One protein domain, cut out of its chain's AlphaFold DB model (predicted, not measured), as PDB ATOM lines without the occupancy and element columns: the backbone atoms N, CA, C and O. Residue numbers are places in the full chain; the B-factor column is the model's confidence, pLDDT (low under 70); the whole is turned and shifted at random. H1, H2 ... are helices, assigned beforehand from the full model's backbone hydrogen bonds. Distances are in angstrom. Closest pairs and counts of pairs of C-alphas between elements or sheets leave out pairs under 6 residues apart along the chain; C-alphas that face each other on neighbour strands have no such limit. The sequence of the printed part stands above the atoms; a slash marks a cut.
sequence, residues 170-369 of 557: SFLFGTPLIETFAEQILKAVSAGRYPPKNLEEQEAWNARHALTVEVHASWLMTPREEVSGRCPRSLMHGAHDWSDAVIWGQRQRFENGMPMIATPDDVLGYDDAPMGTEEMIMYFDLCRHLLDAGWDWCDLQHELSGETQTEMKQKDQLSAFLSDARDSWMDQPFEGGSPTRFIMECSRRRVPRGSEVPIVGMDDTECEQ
ATOM      1  N   SER A 170     -36.796 -35.756 -20.068       97.19
ATOM      2  CA  SER A 170     -35.838 -35.656 -21.178       97.19
ATOM      3  C   SER A 170     -34.444 -35.207 -20.721       97.19
ATOM      4  O   SER A 170     -33.443 -35.582 -21.323       97.19
ATOM      5  N   PHE A 171     -34.370 -34.439 -19.634       98.06
ATOM      6  CA  PHE A 171     -33.117 -34.026 -19.020       98.06
ATOM      7  C   PHE A 171     -32.551 -35.113 -18.097       98.06
ATOM      8  O   PHE A 171     -31.369 -35.437 -18.206       98.06
ATOM      9  N   LEU A 172     -33.394 -35.697 -17.236       98.06
ATOM     10  CA  LEU A 172     -32.996 -36.738 -16.285       98.06
ATOM     11  C   LEU A 172     -32.565 -38.024 -17.004       98.06
ATOM     12  O   LEU A 172     -31.479 -38.515 -16.756       98.06
ATOM     13  N   PHE A 173     -33.352 -38.538 -17.946       98.00
ATOM     14  CA  PHE A 173     -33.091 -39.820 -18.617       98.00
ATOM     15  C   PHE A 173     -32.384 -39.674 -19.975       98.00
ATOM     16  O   PHE A 173     -32.015 -40.666 -20.607       98.00
ATOM     17  N   GLY A 174     -32.238 -38.451 -20.483       97.81
ATOM     18  CA  GLY A 174     -31.786 -38.212 -21.852       97.81
ATOM     19  C   GLY A 174     -30.303 -37.896 -21.994       97.81
ATOM     20  O   GLY A 174     -29.459 -38.225 -21.162       97.81
ATOM     21  N   THR A 175     -29.987 -37.234 -23.105       98.25
ATOM     22  CA  THR A 175     -28.626 -36.849 -23.491       98.25
ATOM     23  C   THR A 175     -27.862 -36.058 -22.417       98.25
ATOM     24  O   THR A 175     -26.686 -36.370 -22.229       98.25
ATOM     25  N   PRO A 176     -28.463 -35.104 -21.668       98.38
ATOM     26  CA  PRO A 176     -27.724 -34.340 -20.657       98.38
ATOM     27  C   PRO A 176     -27.079 -35.204 -19.563       98.38
ATOM     28  O   PRO A 176     -25.919 -34.970 -19.209       98.38
ATOM     29  N   LEU A 177     -27.793 -36.225 -19.070       98.56
ATOM     30  CA  LEU A 177     -27.258 -37.221 -18.135       98.56
ATOM     31  C   LEU A 177     -26.072 -37.963 -18.760       98.56
ATOM     32  O   LEU A 177     -24.973 -37.984 -18.205       98.56
ATOM     33  N   ILE A 178     -26.293 -38.531 -19.947       98.69
ATOM     34  CA  ILE A 178     -25.340 -39.398 -20.649       98.69
ATOM     35  C   ILE A 178     -24.028 -38.673 -20.975       98.69
ATOM     36  O   ILE A 178     -22.940 -39.196 -20.722       98.69
ATOM     37  N   GLU A 179     -24.104 -37.459 -21.520       98.19
ATOM     38  CA  GLU A 179     -22.921 -36.658 -21.846       98.19
ATOM     39  C   GLU A 179     -22.151 -36.242 -20.593       98.19
ATOM     40  O   GLU A 179     -20.916 -36.234 -20.601       98.19
ATOM     41  N   THR A 180     -22.871 -35.924 -19.515       98.38
ATOM     42  CA  THR A 180     -22.254 -35.546 -18.242       98.38
ATOM     43  C   THR A 180     -21.540 -36.729 -17.601       98.38
ATOM     44  O   THR A 180     -20.411 -36.575 -17.132       98.38
ATOM     45  N   PHE A 181     -22.157 -37.911 -17.588       98.62
ATOM     46  CA  PHE A 181     -21.531 -39.120 -17.057       98.62
ATOM     47  C   PHE A 181     -20.296 -39.500 -17.866       98.62
ATOM     48  O   PHE A 181     -19.231 -39.668 -17.275       98.62
ATOM     49  N   ALA A 182     -20.386 -39.524 -19.199       98.50
ATOM     50  CA  ALA A 182     -19.236 -39.811 -20.054       98.50
ATOM     51  C   ALA A 182     -18.051 -38.868 -19.770       98.50
ATOM     52  O   ALA A 182     -16.909 -39.310 -19.641       98.50
ATOM     53  N   GLU A 183     -18.313 -37.568 -19.619       97.50
ATOM     54  CA  GLU A 183     -17.280 -36.585 -19.286       97.50
ATOM     55  C   GLU A 183     -16.670 -36.809 -17.897       97.50
ATOM     56  O   GLU A 183     -15.444 -36.798 -17.756       97.50
ATOM     57  N   GLN A 184     -17.494 -37.031 -16.870       97.81
ATOM     58  CA  GLN A 184     -17.011 -37.240 -15.502       97.81
ATOM     59  C   GLN A 184     -16.216 -38.542 -15.354       97.81
ATOM     60  O   GLN A 184     -15.171 -38.541 -14.698       97.81
ATOM     61  N   ILE A 185     -16.652 -39.613 -16.016       97.38
ATOM     62  CA  ILE A 185     -15.952 -40.901 -16.074       97.38
ATOM     63  C   ILE A 185     -14.555 -40.711 -16.673       97.38
ATOM     64  O   ILE A 185     -13.547 -41.008 -16.027       97.38
ATOM     65  N   LEU A 186     -14.471 -40.141 -17.880       95.62
ATOM     66  CA  LEU A 186     -13.190 -39.920 -18.562       95.62
ATOM     67  C   LEU A 186     -12.274 -38.976 -17.772       95.62
ATOM     68  O   LEU A 186     -11.055 -39.172 -17.727       95.62
ATOM     69  N   LYS A 187     -12.843 -37.973 -17.097       95.38
ATOM     70  CA  LYS A 187     -12.099 -37.078 -16.205       95.38
ATOM     71  C   LYS A 187     -11.525 -37.820 -14.995       95.38
ATOM     72  O   LYS A 187     -10.379 -37.573 -14.625       95.38
ATOM     73  N   ALA A 188     -12.277 -38.731 -14.383       95.19
ATOM     74  CA  ALA A 188     -11.792 -39.525 -13.255       95.19
ATOM     75  C   ALA A 188     -10.662 -40.482 -13.673       95.19
ATOM     76  O   ALA A 188      -9.639 -40.571 -12.987       95.19
ATOM     77  N   VAL A 189     -10.808 -41.134 -14.831       92.94
ATOM     78  CA  VAL A 189      -9.793 -42.032 -15.403       92.94
ATOM     79  C   VAL A 189      -8.518 -41.270 -15.774       92.94
ATOM     80  O   VAL A 189      -7.428 -41.652 -15.350       92.94
ATOM     81  N   SER A 190      -8.629 -40.153 -16.497       91.44
ATOM     82  CA  SER A 190      -7.468 -39.325 -16.880       91.44
ATOM     83  C   SER A 190      -6.746 -38.704 -15.680       91.44
ATOM     84  O   SER A 190      -5.529 -38.520 -15.722       91.44
ATOM     85  N   ALA A 191      -7.462 -38.442 -14.583       93.38
ATOM     86  CA  ALA A 191      -6.882 -38.003 -13.317       93.38
ATOM     87  C   ALA A 191      -6.219 -39.139 -12.508       93.38
ATOM     88  O   ALA A 191      -5.683 -38.875 -11.431       93.38
ATOM     89  N   GLY A 192      -6.254 -40.389 -12.990       91.50
ATOM     90  CA  GLY A 192      -5.679 -41.549 -12.303       91.50
ATOM     91  C   GLY A 192      -6.423 -41.939 -11.025       91.50
ATOM     92  O   GLY A 192      -5.822 -42.523 -10.126       91.50
ATOM     93  N   ARG A 193      -7.706 -41.575 -10.916       93.19
ATOM     94  CA  ARG A 193      -8.553 -41.888  -9.753       93.19
ATOM     95  C   ARG A 193      -9.232 -43.249  -9.856       93.19
ATOM     96  O   ARG A 193      -9.658 -43.782  -8.838       93.19
ATOM     97  N   TYR A 194      -9.353 -43.780 -11.070       90.62
ATOM     98  CA  TYR A 194      -9.901 -45.111 -11.306       90.62
ATOM     99  C   TYR A 194      -8.955 -46.181 -10.726       90.62
ATOM    100  O   TYR A 194      -7.743 -46.085 -10.962       90.62
ATOM    101  N   PRO A 195      -9.460 -47.160  -9.949       88.88
ATOM    102  CA  PRO A 195      -8.617 -48.150  -9.289       88.88
ATOM    103  C   PRO A 195      -7.793 -48.955 -10.307       88.88
ATOM    104  O   PRO A 195      -8.318 -49.381 -11.337       88.88
ATOM    105  N   PRO A 196      -6.493 -49.185 -10.055       82.38
ATOM    106  CA  PRO A 196      -5.679 -49.979 -10.958       82.38
ATOM    107  C   PRO A 196      -6.023 -51.473 -10.832       82.38
ATOM    108  O   PRO A 196      -6.307 -51.971  -9.745       82.38
ATOM    109  N   LYS A 197      -5.909 -52.220 -11.940       81.19
ATOM    110  CA  LYS A 197      -6.258 -53.659 -12.036       81.19
ATOM    111  C   LYS A 197      -5.496 -54.595 -11.085       81.19
ATOM    112  O   LYS A 197      -5.800 -55.779 -11.023       81.19
ATOM    113  N   ASN A 198      -4.457 -54.111 -10.407       84.50
ATOM    114  CA  ASN A 198      -3.626 -54.905  -9.505       84.50
ATOM    115  C   ASN A 198      -4.062 -54.839  -8.032       84.50
ATOM    116  O   ASN A 198      -3.352 -55.395  -7.193       84.50
ATOM    117  N   LEU A 199      -5.147 -54.129  -7.718       87.00
ATOM    118  CA  LEU A 199      -5.756 -54.167  -6.390       87.00
ATOM    119  C   LEU A 199      -6.444 -55.513  -6.136       87.00
ATOM    120  O   LEU A 199      -6.821 -56.220  -7.071       87.00
ATOM    121  N   GLU A 200      -6.599 -55.857  -4.860       92.31
ATOM    122  CA  GLU A 200      -7.476 -56.954  -4.458       92.31
ATOM    123  C   GLU A 200      -8.915 -56.653  -4.903       92.31
ATOM    124  O   GLU A 200      -9.339 -55.499  -4.887       92.31
ATOM    125  N   GLU A 201      -9.670 -57.679  -5.298       89.38
ATOM    126  CA  GLU A 201     -11.020 -57.539  -5.862       89.38
ATOM    127  C   GLU A 201     -11.946 -56.700  -4.969       89.38
ATOM    128  O   GLU A 201     -12.586 -55.766  -5.450       89.38
ATOM    129  N   GLN A 202     -11.933 -56.946  -3.654       90.94
ATOM    130  CA  GLN A 202     -12.739 -56.183  -2.698       90.94
ATOM    131  C   GLN A 202     -12.295 -54.717  -2.584       90.94
ATOM    132  O   GLN A 202     -13.128 -53.819  -2.469       90.94
ATOM    133  N   GLU A 203     -10.987 -54.451  -2.606       91.62
ATOM    134  CA  GLU A 203     -10.453 -53.086  -2.547       91.62
ATOM    135  C   GLU A 203     -10.770 -52.312  -3.831       91.62
ATOM    136  O   GLU A 203     -11.163 -51.145  -3.768       91.62
ATOM    137  N   ALA A 204     -10.641 -52.966  -4.989       89.62
ATOM    138  CA  ALA A 204     -11.008 -52.411  -6.284       89.62
ATOM    139  C   ALA A 204     -12.507 -52.092  -6.343       89.62
ATOM    140  O   ALA A 204     -12.877 -50.997  -6.769       89.62
ATOM    141  N   TRP A 205     -13.352 -53.009  -5.856       91.56
ATOM    142  CA  TRP A 205     -14.796 -52.809  -5.765       91.56
ATOM    143  C   TRP A 205     -15.142 -51.625  -4.854       91.56
ATOM    144  O   TRP A 205     -15.827 -50.710  -5.296       91.56
ATOM    145  N   ASN A 206     -14.587 -51.563  -3.637       93.50
ATOM    146  CA  ASN A 206     -14.817 -50.448  -2.707       93.50
ATOM    147  C   ASN A 206     -14.393 -49.095  -3.311       93.50
ATOM    148  O   ASN A 206     -15.093 -48.093  -3.170       93.50
ATOM    149  N   ALA A 207     -13.238 -49.052  -3.987       93.12
ATOM    150  CA  ALA A 207     -12.730 -47.835  -4.616       93.12
ATOM    151  C   ALA A 207     -13.600 -47.387  -5.801       93.12
ATOM    152  O   ALA A 207     -13.851 -46.190  -5.961       93.12
ATOM    153  N   ARG A 208     -14.078 -48.336  -6.614       93.56
ATOM    154  CA  ARG A 208     -15.017 -48.068  -7.709       93.56
ATOM    155  C   ARG A 208     -16.368 -47.602  -7.173       93.56
ATOM    156  O   ARG A 208     -16.863 -46.589  -7.655       93.56
ATOM    157  N   HIS A 209     -16.907 -48.255  -6.141       95.00
ATOM    158  CA  HIS A 209     -18.152 -47.852  -5.476       95.00
ATOM    159  C   HIS A 209     -18.075 -46.412  -4.967       95.00
ATOM    160  O   HIS A 209     -18.917 -45.590  -5.311       95.00
ATOM    161  N   ALA A 210     -17.007 -46.059  -4.246       95.62
ATOM    162  CA  ALA A 210     -16.806 -44.696  -3.752       95.62
ATOM    163  C   ALA A 210     -16.767 -43.650  -4.884       95.62
ATOM    164  O   ALA A 210     -17.299 -42.549  -4.739       95.62
ATOM    165  N   LEU A 211     -16.166 -43.987  -6.031       96.25
ATOM    166  CA  LEU A 211     -16.144 -43.106  -7.198       96.25
ATOM    167  C   LEU A 211     -17.525 -42.999  -7.866       96.25
ATOM    168  O   LEU A 211     -17.925 -41.906  -8.267       96.25
ATOM    169  N   THR A 212     -18.262 -44.108  -7.956       97.19
ATOM    170  CA  THR A 212     -19.655 -44.145  -8.424       97.19
ATOM    171  C   THR A 212     -20.546 -43.261  -7.550       97.19
ATOM    172  O   THR A 212     -21.308 -42.452  -8.079       97.19
ATOM    173  N   VAL A 213     -20.426 -43.356  -6.222       97.31
ATOM    174  CA  VAL A 213     -21.097 -42.485  -5.243       97.31
ATOM    175  C   VAL A 213     -20.792 -41.015  -5.520       97.31
ATOM    176  O   VAL A 213     -21.716 -40.248  -5.779       97.31
ATOM    177  N   GLU A 214     -19.518 -40.636  -5.597       97.44
ATOM    178  CA  GLU A 214     -19.126 -39.242  -5.820       97.44
ATOM    179  C   GLU A 214     -19.659 -38.658  -7.137       97.44
ATOM    180  O   GLU A 214     -20.207 -37.552  -7.149       97.44
ATOM    181  N   VAL A 215     -19.498 -39.373  -8.257       98.12
ATOM    182  CA  VAL A 215     -19.944 -38.887  -9.575       98.12
ATOM    183  C   VAL A 215     -21.465 -38.740  -9.605       98.12
ATOM    184  O   VAL A 215     -21.981 -37.739 -10.117       98.12
ATOM    185  N   HIS A 216     -22.186 -39.698  -9.017       98.25
ATOM    186  CA  HIS A 216     -23.641 -39.653  -8.934       98.25
ATOM    187  C   HIS A 216     -24.121 -38.497  -8.043       98.25
ATOM    188  O   HIS A 216     -24.936 -37.684  -8.486       98.25
ATOM    189  N   ALA A 217     -23.571 -38.351  -6.834       98.19
ATOM    190  CA  ALA A 217     -23.911 -37.254  -5.929       98.19
ATOM    191  C   ALA A 217     -23.614 -35.891  -6.572       98.19
ATOM    192  O   ALA A 217     -24.441 -34.976  -6.527       98.19
ATOM    193  N   SER A 218     -22.469 -35.765  -7.255       98.12
ATOM    194  CA  SER A 218     -22.113 -34.552  -7.993       98.12
ATOM    195  C   SER A 218     -23.136 -34.228  -9.078       98.12
ATOM    196  O   SER A 218     -23.526 -33.066  -9.219       98.12
ATOM    197  N   TRP A 219     -23.617 -35.222  -9.825       98.00
ATOM    198  CA  TRP A 219     -24.686 -35.009 -10.795       98.00
ATOM    199  C   TRP A 219     -25.959 -34.485 -10.129       98.00
ATOM    200  O   TRP A 219     -26.428 -33.414 -10.514       98.00
ATOM    201  N   LEU A 220     -26.459 -35.174  -9.104       98.12
ATOM    202  CA  LEU A 220     -27.732 -34.855  -8.454       98.12
ATOM    203  C   LEU A 220     -27.741 -33.510  -7.731       98.12
ATOM    204  O   LEU A 220     -28.779 -32.846  -7.707       98.12
ATOM    205  N   MET A 221     -26.602 -33.099  -7.174       98.12
ATOM    206  CA  MET A 221     -26.496 -31.924  -6.304       98.12
ATOM    207  C   MET A 221     -25.940 -30.679  -6.998       98.12
ATOM    208  O   MET A 221     -25.980 -29.595  -6.418       98.12
ATOM    209  N   THR A 222     -25.448 -30.790  -8.235       98.00
ATOM    210  CA  THR A 222     -24.920 -29.632  -8.972       98.00
ATOM    211  C   THR A 222     -26.047 -28.891  -9.698       98.00
ATOM    212  O   THR A 222     -26.731 -29.508 -10.514       98.00
ATOM    213  N   PRO A 223     -26.233 -27.576  -9.467       98.00
ATOM    214  CA  PRO A 223     -27.119 -26.719 -10.258       98.00
ATOM    215  C   PRO A 223     -26.825 -26.754 -11.763       98.00
ATOM    216  O   PRO A 223     -25.663 -26.730 -12.171       98.00
ATOM    217  N   ARG A 224     -27.874 -26.766 -12.591       97.69
ATOM    218  CA  ARG A 224     -27.774 -26.900 -14.054       97.69
ATOM    219  C   ARG A 224     -28.563 -25.799 -14.753       97.69
ATOM    220  O   ARG A 224     -29.729 -25.565 -14.431       97.69
ATOM    221  N   GLU A 225     -27.937 -25.097 -15.694       96.75
ATOM    222  CA  GLU A 225     -28.571 -23.982 -16.417       96.75
ATOM    223  C   GLU A 225     -29.758 -24.464 -17.264       96.75
ATOM    224  O   GLU A 225     -30.777 -23.780 -17.353       96.75
ATOM    225  N   GLU A 226     -29.665 -25.682 -17.796       96.38
ATOM    226  CA  GLU A 226     -30.677 -26.366 -18.607       96.38
ATOM    227  C   GLU A 226     -32.007 -26.550 -17.865       96.38
ATOM    228  O   GLU A 226     -33.062 -26.656 -18.489       96.38
ATOM    229  N   VAL A 227     -31.966 -26.549 -16.531       95.62
ATOM    230  CA  VAL A 227     -33.137 -26.626 -15.648       95.62
ATOM    231  C   VAL A 227     -33.214 -25.407 -14.726       95.62
ATOM    232  O   VAL A 227     -33.611 -25.492 -13.567       95.62
ATOM    233  N   SER A 228     -32.860 -24.235 -15.264       95.62
ATOM    234  CA  SER A 228     -33.007 -22.927 -14.603       95.62
ATOM    235  C   SER A 228     -32.237 -22.797 -13.284       95.62
ATOM    236  O   SER A 228     -32.705 -22.168 -12.337       95.62
ATOM    237  N   GLY A 229     -31.052 -23.404 -13.203       96.81
ATOM    238  CA  GLY A 229     -30.200 -23.371 -12.013       96.81
ATOM    239  C   GLY A 229     -30.658 -24.306 -10.893       96.81
ATOM    240  O   GLY A 229     -30.094 -24.268  -9.803       96.81
ATOM    241  N   ARG A 230     -31.657 -25.159 -11.137       96.44
ATOM    242  CA  ARG A 230     -32.035 -26.224 -10.206       96.44
ATOM    243  C   ARG A 230     -31.038 -27.378 -10.281       96.44
ATOM    244  O   ARG A 230     -30.373 -27.576 -11.297       96.44
ATOM    245  N   CYS A 231     -30.930 -28.142  -9.201       97.44
ATOM    246  CA  CYS A 231     -30.206 -29.409  -9.222       97.44
ATOM    247  C   CYS A 231     -31.129 -30.531  -9.742       97.44
ATOM    248  O   CYS A 231     -32.344 -30.458  -9.498       97.44
ATOM    249  N   PRO A 232     -30.602 -31.565 -10.432       98.00
ATOM    250  CA  PRO A 232     -31.407 -32.688 -10.915       98.00
ATOM    251  C   PRO A 232     -32.240 -33.343  -9.810       98.00
ATOM    252  O   PRO A 232     -33.409 -33.643 -10.040       98.00
ATOM    253  N   ARG A 233     -31.692 -33.451  -8.590       97.00
ATOM    254  CA  ARG A 233     -32.410 -33.971  -7.419       97.00
ATOM    255  C   ARG A 233     -33.736 -33.266  -7.178       97.00
ATOM    256  O   ARG A 233     -34.765 -33.910  -7.030       97.00
ATOM    257  N   SER A 234     -33.742 -31.935  -7.217       96.12
ATOM    258  CA  SER A 234     -34.955 -31.157  -6.948       96.12
ATOM    259  C   SER A 234     -36.096 -31.419  -7.938       96.12
ATOM    260  O   SER A 234     -37.222 -31.038  -7.648       96.12
ATOM    261  N   LEU A 235     -35.829 -32.021  -9.104       96.44
ATOM    262  CA  LEU A 235     -36.850 -32.364 -10.103       96.44
ATOM    263  C   LEU A 235     -37.605 -33.658  -9.770       96.44
ATOM    264  O   LEU A 235     -38.589 -33.956 -10.445       96.44
ATOM    265  N   MET A 236     -37.133 -34.421  -8.781       95.69
ATOM    266  CA  MET A 236     -37.675 -35.732  -8.408       95.69
ATOM    267  C   MET A 236     -38.583 -35.684  -7.170       95.69
ATOM    268  O   MET A 236     -39.371 -36.596  -6.955       95.69
ATOM    269  N   HIS A 237     -38.504 -34.619  -6.363       94.94
ATOM    270  CA  HIS A 237     -39.265 -34.483  -5.114       94.94
ATOM    271  C   HIS A 237     -40.497 -33.573  -5.257       94.94
ATOM    272  O   HIS A 237     -40.736 -32.957  -6.298       94.94
ATOM    273  N   GLY A 238     -41.278 -33.493  -4.176       92.25
ATOM    274  CA  GLY A 238     -42.407 -32.576  -4.010       92.25
ATOM    275  C   GLY A 238     -43.790 -33.221  -4.129       92.25
ATOM    276  O   GLY A 238     -44.778 -32.582  -3.772       92.25
ATOM    277  N   ALA A 239     -43.897 -34.462  -4.625       93.56
ATOM    278  CA  ALA A 239     -45.198 -35.134  -4.730       93.56
ATOM    279  C   ALA A 239     -45.183 -36.675  -4.664       93.56
ATOM    280  O   ALA A 239     -46.225 -37.278  -4.924       93.56
ATOM    281  N   HIS A 240     -44.058 -37.320  -4.328       94.19
ATOM    282  CA  HIS A 240     -43.992 -38.789  -4.296       94.19
ATOM    283  C   HIS A 240     -44.977 -39.378  -3.273       94.19
ATOM    284  O   HIS A 240     -45.762 -40.246  -3.638       94.19
ATOM    285  N   ASP A 241     -45.078 -38.797  -2.071       94.50
ATOM    286  CA  ASP A 241     -46.058 -39.203  -1.049       94.50
ATOM    287  C   ASP A 241     -47.513 -39.128  -1.535       94.50
ATOM    288  O   ASP A 241     -48.347 -39.978  -1.209       94.50
ATOM    289  N   TRP A 242     -47.841 -38.091  -2.312       97.00
ATOM    290  CA  TRP A 242     -49.166 -37.947  -2.909       97.00
ATOM    291  C   TRP A 242     -49.403 -39.019  -3.973       97.00
ATOM    292  O   TRP A 242     -50.438 -39.684  -3.941       97.00
ATOM    293  N   SER A 243     -48.435 -39.221  -4.870       96.62
ATOM    294  CA  SER A 243     -48.508 -40.248  -5.911       96.62
ATOM    295  C   SER A 243     -48.706 -41.639  -5.307       96.62
ATOM    296  O   SER A 243     -49.608 -42.369  -5.720       96.62
ATOM    297  N   ASP A 244     -47.936 -41.980  -4.276       96.56
ATOM    298  CA  ASP A 244     -48.013 -43.268  -3.587       96.56
ATOM    299  C   ASP A 244     -49.359 -43.447  -2.881       96.56
ATOM    300  O   ASP A 244     -49.963 -44.520  -2.925       96.56
ATOM    301  N   ALA A 245     -49.892 -42.383  -2.276       97.31
ATOM    302  CA  ALA A 245     -51.213 -42.414  -1.666       97.31
ATOM    303  C   ALA A 245     -52.342 -42.597  -2.702       97.31
ATOM    304  O   ALA A 245     -53.315 -43.300  -2.408       97.31
ATOM    305  N   VAL A 246     -52.221 -42.029  -3.909       97.81
ATOM    306  CA  VAL A 246     -53.165 -42.270  -5.020       97.81
ATOM    307  C   VAL A 246     -53.067 -43.716  -5.516       97.81
ATOM    308  O   VAL A 246     -54.096 -44.386  -5.634       97.81
ATOM    309  N   ILE A 247     -51.849 -44.227  -5.731       97.69
ATOM    310  CA  ILE A 247     -51.584 -45.627  -6.115       97.69
ATOM    311  C   ILE A 247     -52.202 -46.589  -5.093       97.69
ATOM    312  O   ILE A 247     -52.925 -47.524  -5.452       97.69
ATOM    313  N   TRP A 248     -51.983 -46.323  -3.804       96.69
ATOM    314  CA  TRP A 248     -52.568 -47.093  -2.712       96.69
ATOM    315  C   TRP A 248     -54.100 -47.036  -2.712       96.69
ATOM    316  O   TRP A 248     -54.765 -48.051  -2.504       96.69
ATOM    317  N   GLY A 249     -54.685 -45.871  -3.000       96.38
ATOM    318  CA  GLY A 249     -56.129 -45.726  -3.166       96.38
ATOM    319  C   GLY A 249     -56.687 -46.614  -4.285       96.38
ATOM    320  O   GLY A 249     -57.705 -47.283  -4.089       96.38
ATOM    321  N   GLN A 250     -56.006 -46.688  -5.432       96.50
ATOM    322  CA  GLN A 250     -56.403 -47.581  -6.528       96.50
ATOM    323  C   GLN A 250     -56.295 -49.058  -6.135       96.50
ATOM    324  O   GLN A 250     -57.198 -49.837  -6.445       96.50
ATOM    325  N   ARG A 251     -55.258 -49.437  -5.377       95.62
ATOM    326  CA  ARG A 251     -55.139 -50.790  -4.809       95.62
ATOM    327  C   ARG A 251     -56.334 -51.139  -3.922       95.62
ATOM    328  O   ARG A 251     -56.960 -52.173  -4.141       95.62
ATOM    329  N   GLN A 252     -56.702 -50.266  -2.982       94.00
ATOM    330  CA  GLN A 252     -57.854 -50.497  -2.095       94.00
ATOM    331  C   GLN A 252     -59.158 -50.693  -2.878       94.00
ATOM    332  O   GLN A 252     -59.988 -51.532  -2.519       94.00
ATOM    333  N   ARG A 253     -59.349 -49.924  -3.956       94.44
ATOM    334  CA  ARG A 253     -60.519 -50.056  -4.836       94.44
ATOM    335  C   ARG A 253     -60.511 -51.378  -5.590       94.44
ATOM    336  O   ARG A 253     -61.550 -52.033  -5.647       94.44
ATOM    337  N   PHE A 254     -59.357 -51.790  -6.107       94.38
ATOM    338  CA  PHE A 254     -59.205 -53.077  -6.778       94.38
ATOM    339  C   PHE A 254     -59.490 -54.260  -5.849       94.38
ATOM    340  O   PHE A 254     -60.263 -55.148  -6.202       94.38
ATOM    341  N   GLU A 255     -58.946 -54.243  -4.632       91.44
ATOM    342  CA  GLU A 255     -59.199 -55.278  -3.617       91.44
ATOM    343  C   GLU A 255     -60.692 -55.367  -3.229       91.44
ATOM    344  O   GLU A 255     -61.148 -56.400  -2.746       91.44
ATOM    345  N   ASN A 256     -61.475 -54.317  -3.505       90.75
ATOM    346  CA  ASN A 256     -62.933 -54.276  -3.344       90.75
ATOM    347  C   ASN A 256     -63.715 -54.576  -4.640       90.75
ATOM    348  O   ASN A 256     -64.914 -54.314  -4.715       90.75
ATOM    349  N   GLY A 257     -63.061 -55.127  -5.665       91.50
ATOM    350  CA  GLY A 257     -63.702 -55.596  -6.896       91.50
ATOM    351  C   GLY A 257     -63.877 -54.539  -7.990       91.50
ATOM    352  O   GLY A 257     -64.493 -54.833  -9.017       91.50
ATOM    353  N   MET A 258     -63.341 -53.326  -7.816       93.75
ATOM    354  CA  MET A 258     -63.311 -52.328  -8.890       93.75
ATOM    355  C   MET A 258     -62.185 -52.640  -9.891       93.75
ATOM    356  O   MET A 258     -61.161 -53.204  -9.512       93.75
ATOM    357  N   PRO A 259     -62.318 -52.270 -11.177       94.44
ATOM    358  CA  PRO A 259     -61.224 -52.430 -12.124       94.44
ATOM    359  C   PRO A 259     -60.071 -51.478 -11.791       94.44
ATOM    360  O   PRO A 259     -60.288 -50.348 -11.345       94.44
ATOM    361  N   MET A 260     -58.850 -51.914 -12.087       95.62
ATOM    362  CA  MET A 260     -57.685 -51.039 -12.098       95.62
ATOM    363  C   MET A 260     -57.630 -50.311 -13.436       95.62
ATOM    364  O   MET A 260     -57.617 -50.942 -14.493       95.62
ATOM    365  N   ILE A 261     -57.655 -48.985 -13.401       97.00
ATOM    366  CA  ILE A 261     -57.702 -48.144 -14.600       97.00
ATOM    367  C   ILE A 261     -56.531 -47.185 -14.518       97.00
ATOM    368  O   ILE A 261     -56.417 -46.497 -13.515       97.00
ATOM    369  N   ALA A 262     -55.682 -47.134 -15.538       97.88
ATOM    370  CA  ALA A 262     -54.537 -46.236 -15.633       97.88
ATOM    371  C   ALA A 262     -54.959 -44.775 -15.851       97.88
ATOM    372  O   ALA A 262     -55.998 -44.496 -16.446       97.88
ATOM    373  N   THR A 263     -54.154 -43.834 -15.357       97.12
ATOM    374  CA  THR A 263     -54.298 -42.416 -15.708       97.12
ATOM    375  C   THR A 263     -54.031 -42.256 -17.211       97.12
ATOM    376  O   THR A 263     -53.103 -42.884 -17.719       97.12
ATOM    377  N   PRO A 264     -54.814 -41.477 -17.970       96.12
ATOM    378  CA  PRO A 264     -54.513 -41.268 -19.384       96.12
ATOM    379  C   PRO A 264     -53.171 -40.538 -19.566       96.12
ATOM    380  O   PRO A 264     -52.756 -39.760 -18.710       96.12
ATOM    381  N   ASP A 265     -52.481 -40.804 -20.671       95.56
ATOM    382  CA  ASP A 265     -51.183 -40.214 -21.047       95.56
ATOM    383  C   ASP A 265     -51.318 -38.963 -21.905       95.56
ATOM    384  O   ASP A 265     -50.335 -38.271 -22.162       95.56
ATOM    385  N   ASP A 266     -52.527 -38.654 -22.354       95.38
ATOM    386  CA  ASP A 266     -52.840 -37.474 -23.149       95.38
ATOM    387  C   ASP A 266     -53.389 -36.306 -22.308       95.38
ATOM    388  O   ASP A 266     -53.759 -35.263 -22.856       95.38
ATOM    389  N   VAL A 267     -53.391 -36.441 -20.977       94.56
ATOM    390  CA  VAL A 267     -53.745 -35.362 -20.040       94.56
ATOM    391  C   VAL A 267     -52.680 -34.263 -20.000       94.56
ATOM    392  O   VAL A 267     -51.488 -34.491 -20.238       94.56
ATOM    393  N   LEU A 268     -53.090 -33.035 -19.670       94.50
ATOM    394  CA  LEU A 268     -52.168 -31.906 -19.618       94.50
ATOM    395  C   LEU A 268     -51.110 -32.110 -18.533       94.50
ATOM    396  O   LEU A 268     -51.408 -32.258 -17.352       94.50
ATOM    397  N   GLY A 269     -49.848 -32.020 -18.945       92.44
ATOM    398  CA  GLY A 269     -48.714 -32.155 -18.039       92.44
ATOM    399  C   GLY A 269     -48.344 -33.596 -17.702       92.44
ATOM    400  O   GLY A 269     -47.579 -33.789 -16.769       92.44
ATOM    401  N   TYR A 270     -48.834 -34.601 -18.440       95.31
ATOM    402  CA  TYR A 270     -48.375 -35.986 -18.272       95.31
ATOM    403  C   TYR A 270     -46.839 -36.097 -18.372       95.31
ATOM    404  O   TYR A 270     -46.182 -36.634 -17.481       95.31
ATOM    405  N   ASP A 271     -46.252 -35.491 -19.409       94.69
ATOM    406  CA  ASP A 271     -44.811 -35.553 -19.688       94.69
ATOM    407  C   ASP A 271     -43.932 -34.969 -18.568       94.69
ATOM    408  O   ASP A 271     -42.816 -35.447 -18.330       94.69
ATOM    409  N   ASP A 272     -44.415 -33.943 -17.867       95.75
ATOM    410  CA  ASP A 272     -43.680 -33.206 -16.832       95.75
ATOM    411  C   ASP A 272     -44.296 -33.338 -15.429       95.75
ATOM    412  O   ASP A 272     -43.878 -32.634 -14.502       95.75
ATOM    413  N   ALA A 273     -45.237 -34.273 -15.258       95.12
ATOM    414  CA  ALA A 273     -45.866 -34.590 -13.982       95.12
ATOM    415  C   ALA A 273     -44.816 -34.999 -12.935       95.12
ATOM    416  O   ALA A 273     -43.800 -35.598 -13.315       95.12
ATOM    417  N   PRO A 274     -45.063 -34.739 -11.638       95.12
ATOM    418  CA  PRO A 274     -44.181 -35.188 -10.566       95.12
ATOM    419  C   PRO A 274     -43.865 -36.687 -10.639       95.12
ATOM    420  O   PRO A 274     -44.692 -37.481 -11.090       95.12
ATOM    421  N   MET A 275     -42.683 -37.074 -10.162       95.88
ATOM    422  CA  MET A 275     -42.297 -38.481 -10.034       95.88
ATOM    423  C   MET A 275     -42.917 -39.102  -8.777       95.88
ATOM    424  O   MET A 275     -42.948 -38.474  -7.715       95.88
ATOM    425  N   GLY A 276     -43.389 -40.343  -8.902       95.94
ATOM    426  CA  GLY A 276     -43.672 -41.204  -7.754       95.94
ATOM    427  C   GLY A 276     -42.397 -41.856  -7.214       95.94
ATOM    428  O   GLY A 276     -41.333 -41.773  -7.838       95.94
ATOM    429  N   THR A 277     -42.510 -42.541  -6.075       96.06
ATOM    430  CA  THR A 277     -41.370 -43.195  -5.409       96.06
ATOM    431  C   THR A 277     -40.681 -44.212  -6.316       96.06
ATOM    432  O   THR A 277     -39.464 -44.162  -6.489       96.06
ATOM    433  N   GLU A 278     -41.445 -45.078  -6.985       96.31
ATOM    434  CA  GLU A 278     -40.861 -46.107  -7.853       96.31
ATOM    435  C   GLU A 278     -40.108 -45.515  -9.053       96.31
ATOM    436  O   GLU A 278     -39.011 -45.970  -9.364       96.31
ATOM    437  N   GLU A 279     -40.636 -44.472  -9.708       97.19
ATOM    438  CA  GLU A 279     -39.923 -43.819 -10.818       97.19
ATOM    439  C   GLU A 279     -38.599 -43.196 -10.345       97.19
ATOM    440  O   GLU A 279     -37.605 -43.221 -11.076       97.19
ATOM    441  N   MET A 280     -38.569 -42.654  -9.123       96.56
ATOM    442  CA  MET A 280     -37.359 -42.080  -8.533       96.56
ATOM    443  C   MET A 280     -36.306 -43.150  -8.223       96.56
ATOM    444  O   MET A 280     -35.131 -42.947  -8.536       96.56
ATOM    445  N   ILE A 281     -36.722 -44.302  -7.693       96.62
ATOM    446  CA  ILE A 281     -35.838 -45.453  -7.446       96.62
ATOM    447  C   ILE A 281     -35.255 -45.962  -8.768       96.62
ATOM    448  O   ILE A 281     -34.038 -46.067  -8.905       96.62
ATOM    449  N   MET A 282     -36.096 -46.155  -9.791       97.38
ATOM    450  CA  MET A 282     -35.631 -46.573 -11.119       97.38
ATOM    451  C   MET A 282     -34.636 -45.573 -11.716       97.38
ATOM    452  O   MET A 282     -33.640 -45.960 -12.322       97.38
ATOM    453  N   TYR A 283     -34.856 -44.272 -11.537       97.81
ATOM    454  CA  TYR A 283     -33.893 -43.276 -11.992       97.81
ATOM    455  C   TYR A 283     -32.534 -43.378 -11.278       97.81
ATOM    456  O   TYR A 283     -31.486 -43.265 -11.925       97.81
ATOM    457  N   PHE A 284     -32.535 -43.601  -9.964       96.88
ATOM    458  CA  PHE A 284     -31.306 -43.815  -9.204       96.88
ATOM    459  C   PHE A 284     -30.557 -45.063  -9.691       96.88
ATOM    460  O   PHE A 284     -29.358 -44.978  -9.980       96.88
ATOM    461  N   ASP A 285     -31.258 -46.185  -9.853       96.75
ATOM    462  CA  ASP A 285     -30.663 -47.445 -10.308       96.75
ATOM    463  C   ASP A 285     -30.127 -47.341 -11.734       96.75
ATOM    464  O   ASP A 285     -29.030 -47.826 -12.021       96.75
ATOM    465  N   LEU A 286     -30.826 -46.619 -12.617       98.12
ATOM    466  CA  LEU A 286     -30.310 -46.297 -13.944       98.12
ATOM    467  C   LEU A 286     -28.970 -45.566 -13.846       98.12
ATOM    468  O   LEU A 286     -28.029 -45.887 -14.573       98.12
ATOM    469  N   CYS A 287     -28.867 -44.564 -12.972       98.44
ATOM    470  CA  CYS A 287     -27.632 -43.808 -12.828       98.44
ATOM    471  C   CYS A 287     -26.476 -44.710 -12.373       98.44
ATOM    472  O   CYS A 287     -25.371 -44.603 -12.912       98.44
ATOM    473  N   ARG A 288     -26.728 -45.631 -11.432       96.81
ATOM    474  CA  ARG A 288     -25.745 -46.635 -10.994       96.81
ATOM    475  C   ARG A 288     -25.347 -47.565 -12.139       96.81
ATOM    476  O   ARG A 288     -24.157 -47.689 -12.422       96.81
ATOM    477  N   HIS A 289     -26.327 -48.099 -12.862       97.75
ATOM    478  CA  HIS A 289     -26.106 -48.960 -14.020       97.75
ATOM    479  C   HIS A 289     -25.232 -48.291 -15.091       97.75
ATOM    480  O   HIS A 289     -24.289 -48.896 -15.599       97.75
ATOM    481  N   LEU A 290     -25.501 -47.023 -15.418       98.69
ATOM    482  CA  LEU A 290     -24.737 -46.281 -16.424       98.69
ATOM    483  C   LEU A 290     -23.303 -45.988 -15.986       98.69
ATOM    484  O   LEU A 290     -22.385 -46.072 -16.803       98.69
ATOM    485  N   LEU A 291     -23.093 -45.638 -14.715       98.44
ATOM    486  CA  LEU A 291     -21.747 -45.423 -14.187       98.44
ATOM    487  C   LEU A 291     -20.945 -46.722 -14.222       98.44
ATOM    488  O   LEU A 291     -19.817 -46.716 -14.713       98.44
ATOM    489  N   ASP A 292     -21.547 -47.836 -13.810       97.38
ATOM    490  CA  ASP A 292     -20.903 -49.145 -13.873       97.38
ATOM    491  C   ASP A 292     -20.590 -49.588 -15.303       97.38
ATOM    492  O   ASP A 292     -19.448 -49.954 -15.590       97.38
ATOM    493  N   ALA A 293     -21.536 -49.457 -16.233       98.12
ATOM    494  CA  ALA A 293     -21.285 -49.735 -17.645       98.12
ATOM    495  C   ALA A 293     -20.141 -48.862 -18.197       98.12
ATOM    496  O   ALA A 293     -19.306 -49.320 -18.981       98.12
ATOM    497  N   GLY A 294     -20.070 -47.600 -17.772       97.81
ATOM    498  CA  GLY A 294     -19.011 -46.679 -18.161       97.81
ATOM    499  C   GLY A 294     -17.628 -47.069 -17.634       97.81
ATOM    500  O   GLY A 294     -16.644 -46.986 -18.374       97.81
ATOM    501  N   TRP A 295     -17.544 -47.543 -16.391       95.94
ATOM    502  CA  TRP A 295     -16.313 -48.095 -15.821       95.94
ATOM    503  C   TRP A 295     -15.852 -49.353 -16.564       95.94
ATOM    504  O   TRP A 295     -14.684 -49.436 -16.955       95.94
ATOM    505  N   ASP A 296     -16.772 -50.273 -16.864       94.69
ATOM    506  CA  ASP A 296     -16.479 -51.491 -17.632       94.69
ATOM    507  C   ASP A 296     -15.982 -51.163 -19.046       94.69
ATOM    508  O   ASP A 296     -15.036 -51.775 -19.559       94.69
ATOM    509  N   TRP A 297     -16.573 -50.146 -19.677       95.62
ATOM    510  CA  TRP A 297     -16.107 -49.644 -20.965       95.62
ATOM    511  C   TRP A 297     -14.664 -49.134 -20.881       95.62
ATOM    512  O   TRP A 297     -13.852 -49.444 -21.760       95.62
ATOM    513  N   CYS A 298     -14.309 -48.390 -19.829       91.88
ATOM    514  CA  CYS A 298     -12.939 -47.923 -19.617       91.88
ATOM    515  C   CYS A 298     -11.959 -49.088 -19.436       91.88
ATOM    516  O   CYS A 298     -10.875 -49.060 -20.031       91.88
ATOM    517  N   ASP A 299     -12.339 -50.126 -18.692       89.69
ATOM    518  CA  ASP A 299     -11.517 -51.326 -18.513       89.69
ATOM    519  C   ASP A 299     -11.229 -52.045 -19.833       89.69
ATOM    520  O   ASP A 299     -10.084 -52.459 -20.065       89.69
ATOM    521  N   LEU A 300     -12.231 -52.132 -20.711       88.62
ATOM    522  CA  LEU A 300     -12.100 -52.722 -22.041       88.62
ATOM    523  C   LEU A 300     -11.241 -51.852 -22.971       88.62
ATOM    524  O   LEU A 300     -10.377 -52.362 -23.687       88.62
ATOM    525  N   GLN A 301     -11.429 -50.528 -22.961       86.62
ATOM    526  CA  GLN A 301     -10.613 -49.630 -23.786       86.62
ATOM    527  C   GLN A 301      -9.146 -49.637 -23.362       86.62
ATOM    528  O   GLN A 301      -8.273 -49.618 -24.231       86.62
ATOM    529  N   HIS A 302      -8.848 -49.708 -22.063       79.62
ATOM    530  CA  HIS A 302      -7.473 -49.829 -21.577       79.62
ATOM    531  C   HIS A 302      -6.764 -51.089 -22.100       79.62
ATOM    532  O   HIS A 302      -5.556 -51.046 -22.325       79.62
ATOM    533  N   GLU A 303      -7.489 -52.185 -22.343       76.94
ATOM    534  CA  GLU A 303      -6.932 -53.418 -22.925       76.94
ATOM    535  C   GLU A 303      -6.691 -53.315 -24.432       76.94
ATOM    536  O   GLU A 303      -5.729 -53.883 -24.953       76.94
ATOM    537  N   LEU A 304      -7.552 -52.580 -25.136       74.12
ATOM    538  CA  LEU A 304      -7.506 -52.442 -26.593       74.12
ATOM    539  C   LEU A 304      -6.562 -51.324 -27.070       74.12
ATOM    540  O   LEU A 304      -6.139 -51.314 -28.230       74.12
ATOM    541  N   SER A 305      -6.226 -50.370 -26.202       61.69
ATOM    542  CA  SER A 305      -5.525 -49.141 -26.589       61.69
ATOM    543  C   SER A 305      -4.007 -49.316 -26.688       61.69
ATOM    544  O   SER A 305      -3.274 -49.153 -25.717       61.69
ATOM    545  N   GLY A 306      -3.523 -49.562 -27.911       55.84
ATOM    546  CA  GLY A 306      -2.140 -49.292 -28.337       55.84
ATOM    547  C   GLY A 306      -1.948 -47.934 -29.042       55.84
ATOM    548  O   GLY A 306      -0.817 -47.568 -29.354       55.84
ATOM    549  N   GLU A 307      -3.025 -47.175 -29.294       55.78
ATOM    550  CA  GLU A 307      -3.003 -45.906 -30.040       55.78
ATOM    551  C   GLU A 307      -3.727 -44.769 -29.304       55.78
ATOM    552  O   GLU A 307      -4.766 -44.954 -28.675       55.78
ATOM    553  N   THR A 308      -3.168 -43.562 -29.413       58.81
ATOM    554  CA  THR A 308      -3.659 -42.333 -28.779       58.81
ATOM    555  C   THR A 308      -4.910 -41.821 -29.504       58.81
ATOM    556  O   THR A 308      -4.806 -41.174 -30.547       58.81
ATOM    557  N   GLN A 309      -6.104 -42.111 -28.984       68.69
ATOM    558  CA  GLN A 309      -7.339 -41.473 -29.455       68.69
ATOM    559  C   GLN A 309      -7.496 -40.066 -28.853       68.69
ATOM    560  O   GLN A 309      -7.027 -39.795 -27.754       68.69
ATOM    561  N   THR A 310      -8.147 -39.154 -29.581       75.50
ATOM    562  CA  THR A 310      -8.469 -37.803 -29.086       75.50
ATOM    563  C   THR A 310      -9.606 -37.855 -28.062       75.50
ATOM    564  O   THR A 310     -10.619 -38.496 -28.345       75.50
ATOM    565  N   GLU A 311      -9.499 -37.106 -26.960       78.44
ATOM    566  CA  GLU A 311     -10.488 -37.058 -25.863       78.44
ATOM    567  C   GLU A 311     -11.935 -36.834 -26.341       78.44
ATOM    568  O   GLU A 311     -12.845 -37.535 -25.912       78.44
ATOM    569  N   MET A 312     -12.154 -35.920 -27.295       76.75
ATOM    570  CA  MET A 312     -13.497 -35.631 -27.827       76.75
ATOM    571  C   MET A 312     -14.144 -36.861 -28.482       76.75
ATOM    572  O   MET A 312     -15.308 -37.156 -28.245       76.75
ATOM    573  N   LYS A 313     -13.361 -37.635 -29.241       88.81
ATOM    574  CA  LYS A 313     -13.840 -38.863 -29.885       88.81
ATOM    575  C   LYS A 313     -14.162 -39.952 -28.856       88.81
ATOM    576  O   LYS A 313     -15.091 -40.722 -29.071       88.81
ATOM    577  N   GLN A 314     -13.408 -40.011 -27.756       90.50
ATOM    578  CA  GLN A 314     -13.681 -40.945 -26.661       90.50
ATOM    579  C   GLN A 314     -14.973 -40.579 -25.931       90.50
ATOM    580  O   GLN A 314     -15.765 -41.476 -25.656       90.50
ATOM    581  N   LYS A 315     -15.216 -39.283 -25.678       95.25
ATOM    582  CA  LYS A 315     -16.480 -38.809 -25.097       95.25
ATOM    583  C   LYS A 315     -17.666 -39.217 -25.970       95.25
ATOM    584  O   LYS A 315     -18.564 -39.872 -25.463       95.25
ATOM    585  N   ASP A 316     -17.627 -38.925 -27.270       95.81
ATOM    586  CA  ASP A 316     -18.726 -39.263 -28.189       95.81
ATOM    587  C   ASP A 316     -18.985 -40.782 -28.256       95.81
ATOM    588  O   ASP A 316     -20.133 -41.225 -28.269       95.81
ATOM    589  N   GLN A 317     -17.922 -41.596 -28.268       95.94
ATOM    590  CA  GLN A 317     -18.031 -43.060 -28.265       95.94
ATOM    591  C   GLN A 317     -18.623 -43.601 -26.962       95.94
ATOM    592  O   GLN A 317     -19.475 -44.488 -27.010       95.94
ATOM    593  N   LEU A 318     -18.180 -43.078 -25.818       97.38
ATOM    594  CA  LEU A 318     -18.706 -43.474 -24.518       97.38
ATOM    595  C   LEU A 318     -20.158 -43.013 -24.351       97.38
ATOM    596  O   LEU A 318     -20.984 -43.793 -23.904       97.38
ATOM    597  N   SER A 319     -20.510 -41.795 -24.771       98.44
ATOM    598  CA  SER A 319     -21.898 -41.320 -24.747       98.44
ATOM    599  C   SER A 319     -22.824 -42.180 -25.608       98.44
ATOM    600  O   SER A 319     -23.920 -42.511 -25.165       98.44
ATOM    601  N   ALA A 320     -22.389 -42.598 -26.802       98.31
ATOM    602  CA  ALA A 320     -23.163 -43.533 -27.621       98.31
ATOM    603  C   ALA A 320     -23.358 -44.883 -26.907       98.31
ATOM    604  O   ALA A 320     -24.485 -45.355 -26.794       98.31
ATOM    605  N   PHE A 321     -22.283 -45.450 -26.350       98.50
ATOM    606  CA  PHE A 321     -22.341 -46.701 -25.589       98.50
ATOM    607  C   PHE A 321     -23.276 -46.614 -24.371       98.50
ATOM    608  O   PHE A 321     -24.081 -47.510 -24.148       98.50
ATOM    609  N   LEU A 322     -23.206 -45.526 -23.601       98.69
ATOM    610  CA  LEU A 322     -24.072 -45.311 -22.441       98.69
ATOM    611  C   LEU A 322     -25.538 -45.106 -22.843       98.69
ATOM    612  O   LEU A 322     -26.428 -45.537 -22.115       98.69
ATOM    613  N   SER A 323     -25.812 -44.483 -23.993       98.62
ATOM    614  CA  SER A 323     -27.181 -44.403 -24.518       98.62
ATOM    615  C   SER A 323     -27.732 -45.795 -24.832       98.62
ATOM    616  O   SER A 323     -28.853 -46.096 -24.434       98.62
ATOM    617  N   ASP A 324     -26.937 -46.650 -25.483       98.50
ATOM    618  CA  ASP A 324     -27.326 -48.036 -25.768       98.50
ATOM    619  C   ASP A 324     -27.531 -48.837 -24.467       98.50
ATOM    620  O   ASP A 324     -28.482 -49.613 -24.360       98.50
ATOM    621  N   ALA A 325     -26.679 -48.622 -23.456       98.56
ATOM    622  CA  ALA A 325     -26.811 -49.246 -22.138       98.56
ATOM    623  C   ALA A 325     -28.105 -48.821 -21.426       98.56
ATOM    624  O   ALA A 325     -28.833 -49.682 -20.937       98.56
ATOM    625  N   ARG A 326     -28.446 -47.521 -21.434       98.38
ATOM    626  CA  ARG A 326     -29.729 -47.020 -20.905       98.38
ATOM    627  C   ARG A 326     -30.902 -47.712 -21.585       98.38
ATOM    628  O   ARG A 326     -31.804 -48.191 -20.904       98.38
ATOM    629  N   ASP A 327     -30.914 -47.718 -22.915       98.25
ATOM    630  CA  ASP A 327     -32.050 -48.233 -23.681       98.25
ATOM    631  C   ASP A 327     -32.210 -49.741 -23.456       98.25
ATOM    632  O   ASP A 327     -33.320 -50.205 -23.208       98.25
ATOM    633  N   SER A 328     -31.098 -50.484 -23.417       98.00
ATOM    634  CA  SER A 328     -31.095 -51.901 -23.046       98.00
ATOM    635  C   SER A 328     -31.619 -52.130 -21.629       98.00
ATOM    636  O   SER A 328     -32.393 -53.058 -21.419       98.00
ATOM    637  N   TRP A 329     -31.193 -51.326 -20.655       97.62
ATOM    638  CA  TRP A 329     -31.616 -51.465 -19.261       97.62
ATOM    639  C   TRP A 329     -33.117 -51.203 -19.089       97.62
ATOM    640  O   TRP A 329     -33.793 -51.958 -18.402       97.62
ATOM    641  N   MET A 330     -33.670 -50.210 -19.793       97.44
ATOM    642  CA  MET A 330     -35.105 -49.892 -19.756       97.44
ATOM    643  C   MET A 330     -36.006 -51.064 -20.168       97.44
ATOM    644  O   MET A 330     -37.146 -51.151 -19.710       97.44
ATOM    645  N   ASP A 331     -35.509 -51.937 -21.046       95.88
ATOM    646  CA  ASP A 331     -36.234 -53.099 -21.565       95.88
ATOM    647  C   ASP A 331     -35.911 -54.400 -20.797       95.88
ATOM    648  O   ASP A 331     -36.482 -55.452 -21.098       95.88
ATOM    649  N   GLN A 332     -35.012 -54.359 -19.805       93.38
ATOM    650  CA  GLN A 332     -34.640 -55.523 -18.999       93.38
ATOM    651  C   GLN A 332     -35.530 -55.677 -17.756       93.38
ATOM    652  O   GLN A 332     -35.895 -54.677 -17.138       93.38
ATOM    653  N   PRO A 333     -35.849 -56.926 -17.357       92.06
ATOM    654  CA  PRO A 333     -36.457 -57.232 -16.064       92.06
ATOM    655  C   PRO A 333     -35.678 -56.623 -14.897       92.06
ATOM    656  O   PRO A 333     -34.481 -56.887 -14.752       92.06
ATOM    657  N   PHE A 334     -36.357 -55.868 -14.036       90.25
ATOM    658  CA  PHE A 334     -35.773 -55.394 -12.784       90.25
ATOM    659  C   PHE A 334     -35.906 -56.481 -11.713       90.25
ATOM    660  O   PHE A 334     -37.015 -56.915 -11.411       90.25
ATOM    661  N   GLU A 335     -34.778 -56.970 -11.185       86.25
ATOM    662  CA  GLU A 335     -34.728 -58.023 -10.151       86.25
ATOM    663  C   GLU A 335     -35.533 -59.297 -10.496       86.25
ATOM    664  O   GLU A 335     -36.045 -59.998  -9.628       86.25
ATOM    665  N   GLY A 336     -35.639 -59.616 -11.790       80.44
ATOM    666  CA  GLY A 336     -36.415 -60.757 -12.293       80.44
ATOM    667  C   GLY A 336     -37.909 -60.480 -12.509       80.44
ATOM    668  O   GLY A 336     -38.589 -61.328 -13.077       80.44
ATOM    669  N   GLY A 337     -38.412 -59.306 -12.125       85.38
ATOM    670  CA  GLY A 337     -39.796 -58.882 -12.343       85.38
ATOM    671  C   GLY A 337     -40.039 -58.239 -13.711       85.38
ATOM    672  O   GLY A 337     -39.482 -58.640 -14.737       85.38
ATOM    673  N   SER A 338     -40.891 -57.220 -13.738       91.06
ATOM    674  CA  SER A 338     -41.234 -56.518 -14.978       91.06
ATOM    675  C   SER A 338     -40.101 -55.638 -15.524       91.06
ATOM    676  O   SER A 338     -39.202 -55.242 -14.775       91.06
ATOM    677  N   PRO A 339     -40.131 -55.294 -16.830       94.50
ATOM    678  CA  PRO A 339     -39.189 -54.344 -17.405       94.50
ATOM    679  C   PRO A 339     -39.212 -52.998 -16.681       94.50
ATOM    680  O   PRO A 339     -40.286 -52.500 -16.332       94.50
ATOM    681  N   THR A 340     -38.059 -52.351 -16.522       95.56
ATOM    682  CA  THR A 340     -37.995 -51.071 -15.803       95.56
ATOM    683  C   THR A 340     -38.898 -49.994 -16.413       95.56
ATOM    684  O   THR A 340     -39.550 -49.239 -15.688       95.56
ATOM    685  N   ARG A 341     -39.018 -49.946 -17.747       96.69
ATOM    686  CA  ARG A 341     -39.933 -49.012 -18.421       96.69
ATOM    687  C   ARG A 341     -41.387 -49.199 -17.974       96.69
ATOM    688  O   ARG A 341     -42.093 -48.206 -17.824       96.69
ATOM    689  N   PHE A 342     -41.820 -50.438 -17.738       96.56
ATOM    690  CA  PHE A 342     -43.165 -50.731 -17.244       96.56
ATOM    691  C   PHE A 342     -43.354 -50.245 -15.802       96.56
ATOM    692  O   PHE A 342     -44.374 -49.634 -15.498       96.56
ATOM    693  N   ILE A 343     -42.355 -50.440 -14.934       96.38
ATOM    694  CA  ILE A 343     -42.392 -49.954 -13.542       96.38
ATOM    695  C   ILE A 343     -42.561 -48.430 -13.515       96.38
ATOM    696  O   ILE A 343     -43.445 -47.899 -12.839       96.38
ATOM    697  N   MET A 344     -41.758 -47.725 -14.313       96.94
ATOM    698  CA  MET A 344     -41.848 -46.270 -14.445       96.94
ATOM    699  C   MET A 344     -43.212 -45.822 -14.985       96.94
ATOM    700  O   MET A 344     -43.774 -44.848 -14.489       96.94
ATOM    701  N   GLU A 345     -43.753 -46.525 -15.981       97.38
ATOM    702  CA  GLU A 345     -45.062 -46.207 -16.549       97.38
ATOM    703  C   GLU A 345     -46.188 -46.424 -15.530       97.38
ATOM    704  O   GLU A 345     -47.024 -45.541 -15.372       97.38
ATOM    705  N   CYS A 346     -46.181 -47.517 -14.761       97.50
ATOM    706  CA  CYS A 346     -47.149 -47.737 -13.679       97.50
ATOM    707  C   CYS A 346     -47.120 -46.607 -12.637       97.50
ATOM    708  O   CYS A 346     -48.176 -46.103 -12.240       97.50
ATOM    709  N   SER A 347     -45.921 -46.154 -12.254       97.00
ATOM    710  CA  SER A 347     -45.746 -45.014 -11.348       97.00
ATOM    711  C   SER A 347     -46.365 -43.731 -11.926       97.00
ATOM    712  O   SER A 347     -47.171 -43.081 -11.258       97.00
ATOM    713  N   ARG A 348     -46.095 -43.410 -13.201       96.50
ATOM    714  CA  ARG A 348     -46.664 -42.235 -13.901       96.50
ATOM    715  C   ARG A 348     -48.178 -42.308 -14.066       96.50
ATOM    716  O   ARG A 348     -48.878 -41.315 -13.883       96.50
ATOM    717  N   ARG A 349     -48.682 -43.497 -14.387       97.31
ATOM    718  CA  ARG A 349     -50.106 -43.811 -14.558       97.31
ATOM    719  C   ARG A 349     -50.838 -43.983 -13.222       97.31
ATOM    720  O   ARG A 349     -52.045 -44.246 -13.218       97.31
ATOM    721  N   ARG A 350     -50.118 -43.835 -12.100       97.31
ATOM    722  CA  ARG A 350     -50.600 -43.930 -10.715       97.31
ATOM    723  C   ARG A 350     -51.419 -45.196 -10.482       97.31
ATOM    724  O   ARG A 350     -52.549 -45.131  -9.986       97.31
ATOM    725  N   VAL A 351     -50.873 -46.336 -10.892       97.00
ATOM    726  CA  VAL A 351     -51.476 -47.661 -10.703       97.00
ATOM    727  C   VAL A 351     -50.511 -48.587  -9.970       97.00
ATOM    728  O   VAL A 351     -49.304 -48.525 -10.203       97.00
ATOM    729  N   PRO A 352     -51.016 -49.437  -9.064       95.81
ATOM    730  CA  PRO A 352     -50.182 -50.410  -8.377       95.81
ATOM    731  C   PRO A 352     -49.813 -51.563  -9.318       95.81
ATOM    732  O   PRO A 352     -50.578 -51.928 -10.211       95.81
ATOM    733  N   ARG A 353     -48.660 -52.183  -9.077       93.88
ATOM    734  CA  ARG A 353     -48.167 -53.315  -9.868       93.88
ATOM    735  C   ARG A 353     -48.631 -54.627  -9.250       93.88
ATOM    736  O   ARG A 353     -48.019 -55.131  -8.313       93.88
ATOM    737  N   GLY A 354     -49.777 -55.121  -9.716       90.31
ATOM    738  CA  GLY A 354     -50.356 -56.388  -9.269       90.31
ATOM    739  C   GLY A 354     -50.001 -57.536 -10.208       90.31
ATOM    740  O   GLY A 354     -50.207 -57.410 -11.415       90.31
ATOM    741  N   SER A 355     -49.514 -58.652  -9.665       88.19
ATOM    742  CA  SER A 355     -49.108 -59.825 -10.450       88.19
ATOM    743  C   SER A 355     -50.257 -60.351 -11.317       88.19
ATOM    744  O   SER A 355     -51.332 -60.669 -10.803       88.19
ATOM    745  N   GLU A 356     -50.038 -60.388 -12.636       87.12
ATOM    746  CA  GLU A 356     -51.025 -60.788 -13.653       87.12
ATOM    747  C   GLU A 356     -52.343 -59.983 -13.627       87.12
ATOM    748  O   GLU A 356     -53.362 -60.422 -14.167       87.12
ATOM    749  N   VAL A 357     -52.349 -58.789 -13.026       91.12
ATOM    750  CA  VAL A 357     -53.538 -57.932 -12.979       91.12
ATOM    751  C   VAL A 357     -53.656 -57.118 -14.268       91.12
ATOM    752  O   VAL A 357     -52.763 -56.327 -14.570       91.12
ATOM    753  N   PRO A 358     -54.772 -57.232 -15.013       94.31
ATOM    754  CA  PRO A 358     -55.029 -56.361 -16.153       94.31
ATOM    755  C   PRO A 358     -55.256 -54.917 -15.698       94.31
ATOM    756  O   PRO A 358     -56.095 -54.659 -14.828       94.31
ATOM    757  N   ILE A 359     -54.569 -53.974 -16.341       96.62
ATOM    758  CA  ILE A 359     -54.724 -52.539 -16.096       96.62
ATOM    759  C   ILE A 359     -55.400 -51.914 -17.317       96.62
ATOM    760  O   ILE A 359     -54.854 -51.902 -18.417       96.62
ATOM    761  N   VAL A 360     -56.609 -51.382 -17.146       96.69
ATOM    762  CA  VAL A 360     -57.327 -50.725 -18.247       96.69
ATOM    763  C   VAL A 360     -56.548 -49.484 -18.684       96.69
ATOM    764  O   VAL A 360     -56.309 -48.598 -17.870       96.69
ATOM    765  N   GLY A 361     -56.190 -49.413 -19.968       95.75
ATOM    766  CA  GLY A 361     -55.372 -48.331 -20.531       95.75
ATOM    767  C   GLY A 361     -53.881 -48.661 -20.650       95.75
ATOM    768  O   GLY A 361     -53.127 -47.814 -21.115       95.75
ATOM    769  N   MET A 362     -53.456 -49.872 -20.273       96.25
ATOM    770  CA  MET A 362     -52.096 -50.375 -20.487       96.25
ATOM    771  C   MET A 362     -52.147 -51.759 -21.148       96.25
ATOM    772  O   MET A 362     -53.021 -52.567 -20.835       96.25
ATOM    773  N   ASP A 363     -51.224 -52.018 -22.076       92.56
ATOM    774  CA  ASP A 363     -51.147 -53.299 -22.799       92.56
ATOM    775  C   ASP A 363     -50.346 -54.362 -22.028       92.56
ATOM    776  O   ASP A 363     -50.606 -55.560 -22.159       92.56
ATOM    777  N   ASP A 364     -49.381 -53.917 -21.223       89.88
ATOM    778  CA  ASP A 364     -48.511 -54.766 -20.415       89.88
ATOM    779  C   ASP A 364     -49.117 -55.031 -19.025       89.88
ATOM    780  O   ASP A 364     -49.915 -54.249 -18.502       89.88
ATOM    781  N   THR A 365     -48.701 -56.129 -18.397       88.31
ATOM    782  CA  THR A 365     -49.083 -56.505 -17.026       88.31
ATOM    783  C   THR A 365     -47.843 -56.847 -16.218       88.31
ATOM    784  O   THR A 365     -46.870 -57.349 -16.784       88.31
ATOM    785  N   GLU A 366     -47.898 -56.654 -14.898       86.75
ATOM    786  CA  GLU A 366     -46.799 -57.063 -14.023       86.75
ATOM    787  C   GLU A 366     -46.592 -58.578 -14.146       86.75
ATOM    788  O   GLU A 366     -47.511 -59.372 -13.915       86.75
ATOM    789  N   CYS A 367     -45.382 -58.969 -14.531       77.44
ATOM    790  CA  CYS A 367     -44.955 -60.356 -14.541       77.44
ATOM    791  C   CYS A 367     -44.092 -60.571 -13.304       77.44
ATOM    792  O   CYS A 367     -42.873 -60.399 -13.339       77.44
ATOM    793  N   GLU A 368     -44.733 -60.915 -12.190       65.75
ATOM    794  CA  GLU A 368     -43.992 -61.246 -10.984       65.75
ATOM    795  C   GLU A 368     -43.362 -62.631 -11.166       65.75
ATOM    796  O   GLU A 368     -44.013 -63.665 -11.011       65.75
ATOM    797  N   GLN A 369     -42.067 -62.675 -11.479       58.81
ATOM    798  CA  GLN A 369     -41.267 -63.862 -11.202       58.81
ATOM    799  C   GLN A 369     -40.784 -63.733  -9.767       58.81
ATOM    800  O   GLN A 369     -39.605 -63.493  -9.515       58.81
TER     801      GLN A 369
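What this domain is: This is residues 170 to 369 of the 557 residues of an uncharacterized protein of Rhodopirellula islandica (UniProt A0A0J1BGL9). An elongated body of crossed helices is built round one long helix, H5, with H1, H2 and H6 crossing it within residues 286 to 298, and with H4, H7 and two long unnamed stretches, residues 256 to 276 and 349 to 369, toward the end where H5 begins. H2 and H6 pack on H5 apart from each other, H1 packs on all three, and H4 meets the first residue of H5 and points away from it. The printed part has 200 residues with seven named helices, in the order H1 to H7, and no named strand; the class is all helix, with 114 residues in the helices. It is only just compact, close to loose, with a radius of gyration of the C-alphas of 19.7 A, and spans 64 by 40 by 27 A. Residues 302 to 310, of which 302 to 304 belong to H5, stick out.

How they stand to each other: H1, residues 175 to 190, touches the hub H5, residues 277 to 304, at a steep tilt of 43 degrees, the same way; the closest C-alphas, of Ile 185 and Gly 294, are 6.9 A apart. H2, residues 201 to 221, forms a helical hairpin with H1, at a steep tilt of 45 degrees; they touch closest at the C-alphas of Gln 184 and Val 215, 6.8 A apart. H2 touches H5 with residues 212 to 216 alone, closest at the C-alphas of Thr 212 and Leu 291, 6.3 A apart. H3, residues 232 to 235, touches H2, with the C-alphas of Leu 220 and Arg 233 closest at 4.9 A. H4, residues 240 to 255, touches H5 at residue 277 alone, at a steep tilt of 66 degrees; the C-alphas of His 240 and Thr 277 are closest, 5.2 A apart. H6, residues 311 to 330, forms a helical hairpin with H5, closest at the C-alphas of Leu 290 and Leu 322, 6.1 A apart. H6 also touches H1, closest at the C-alphas of Glu 179 and Ser 319, 5.6 A apart, and is apart from H2. H7, residues 340 to 348, touches H5 at a shallow tilt of 26 degrees, opposite ways, with the C-alphas of Glu 279 and Met 344 closest at 4.8 A. H6 and H7 only just touch, with 3 pairs of C-alphas within 8 A, the closest those of Met 330 and Thr 340, 5.0 A apart. H4 and H7 are close but not clearly touching, with the C-alphas of Ser 243 and Ser 347 closest at 7.7 A. Of eight touching pairs with a tilt, one is shallow, and the packing is mostly crossed, helix lines at large angles. In H1, H2, H4, H5, H6 and H7 every O i to N i+4 pair is within hydrogen-bond range; H3 is too short for one.

Where its parts are: H1 begins at C-alpha 175, (-28.626, -36.849, -23.491), and is 22.3 A long. H2 is 29.9 A long, H3 5.5 A and H4 22.4 A. H5, the longest helix, runs 41.0 A from C-alpha 277 at (-41.370, -43.195, -5.409). H6 is 28.4 A long, and H7, 12.5 A long, ends at C-alpha 348, (-46.664, -42.235, -13.901).

The domain as a whole: The C-alphas farthest apart, of Asn 256 and Glu 307, are 66.1 A apart. The printed part has no cut. The link from H4 to H5, residues 256 to 276, is long; that from H3 to H4 is tight. Residues 349 to 369 hold no named element. The mean pLDDT of the printed part is 93.2, with residues 305 to 309 and 368 to 369 under 70.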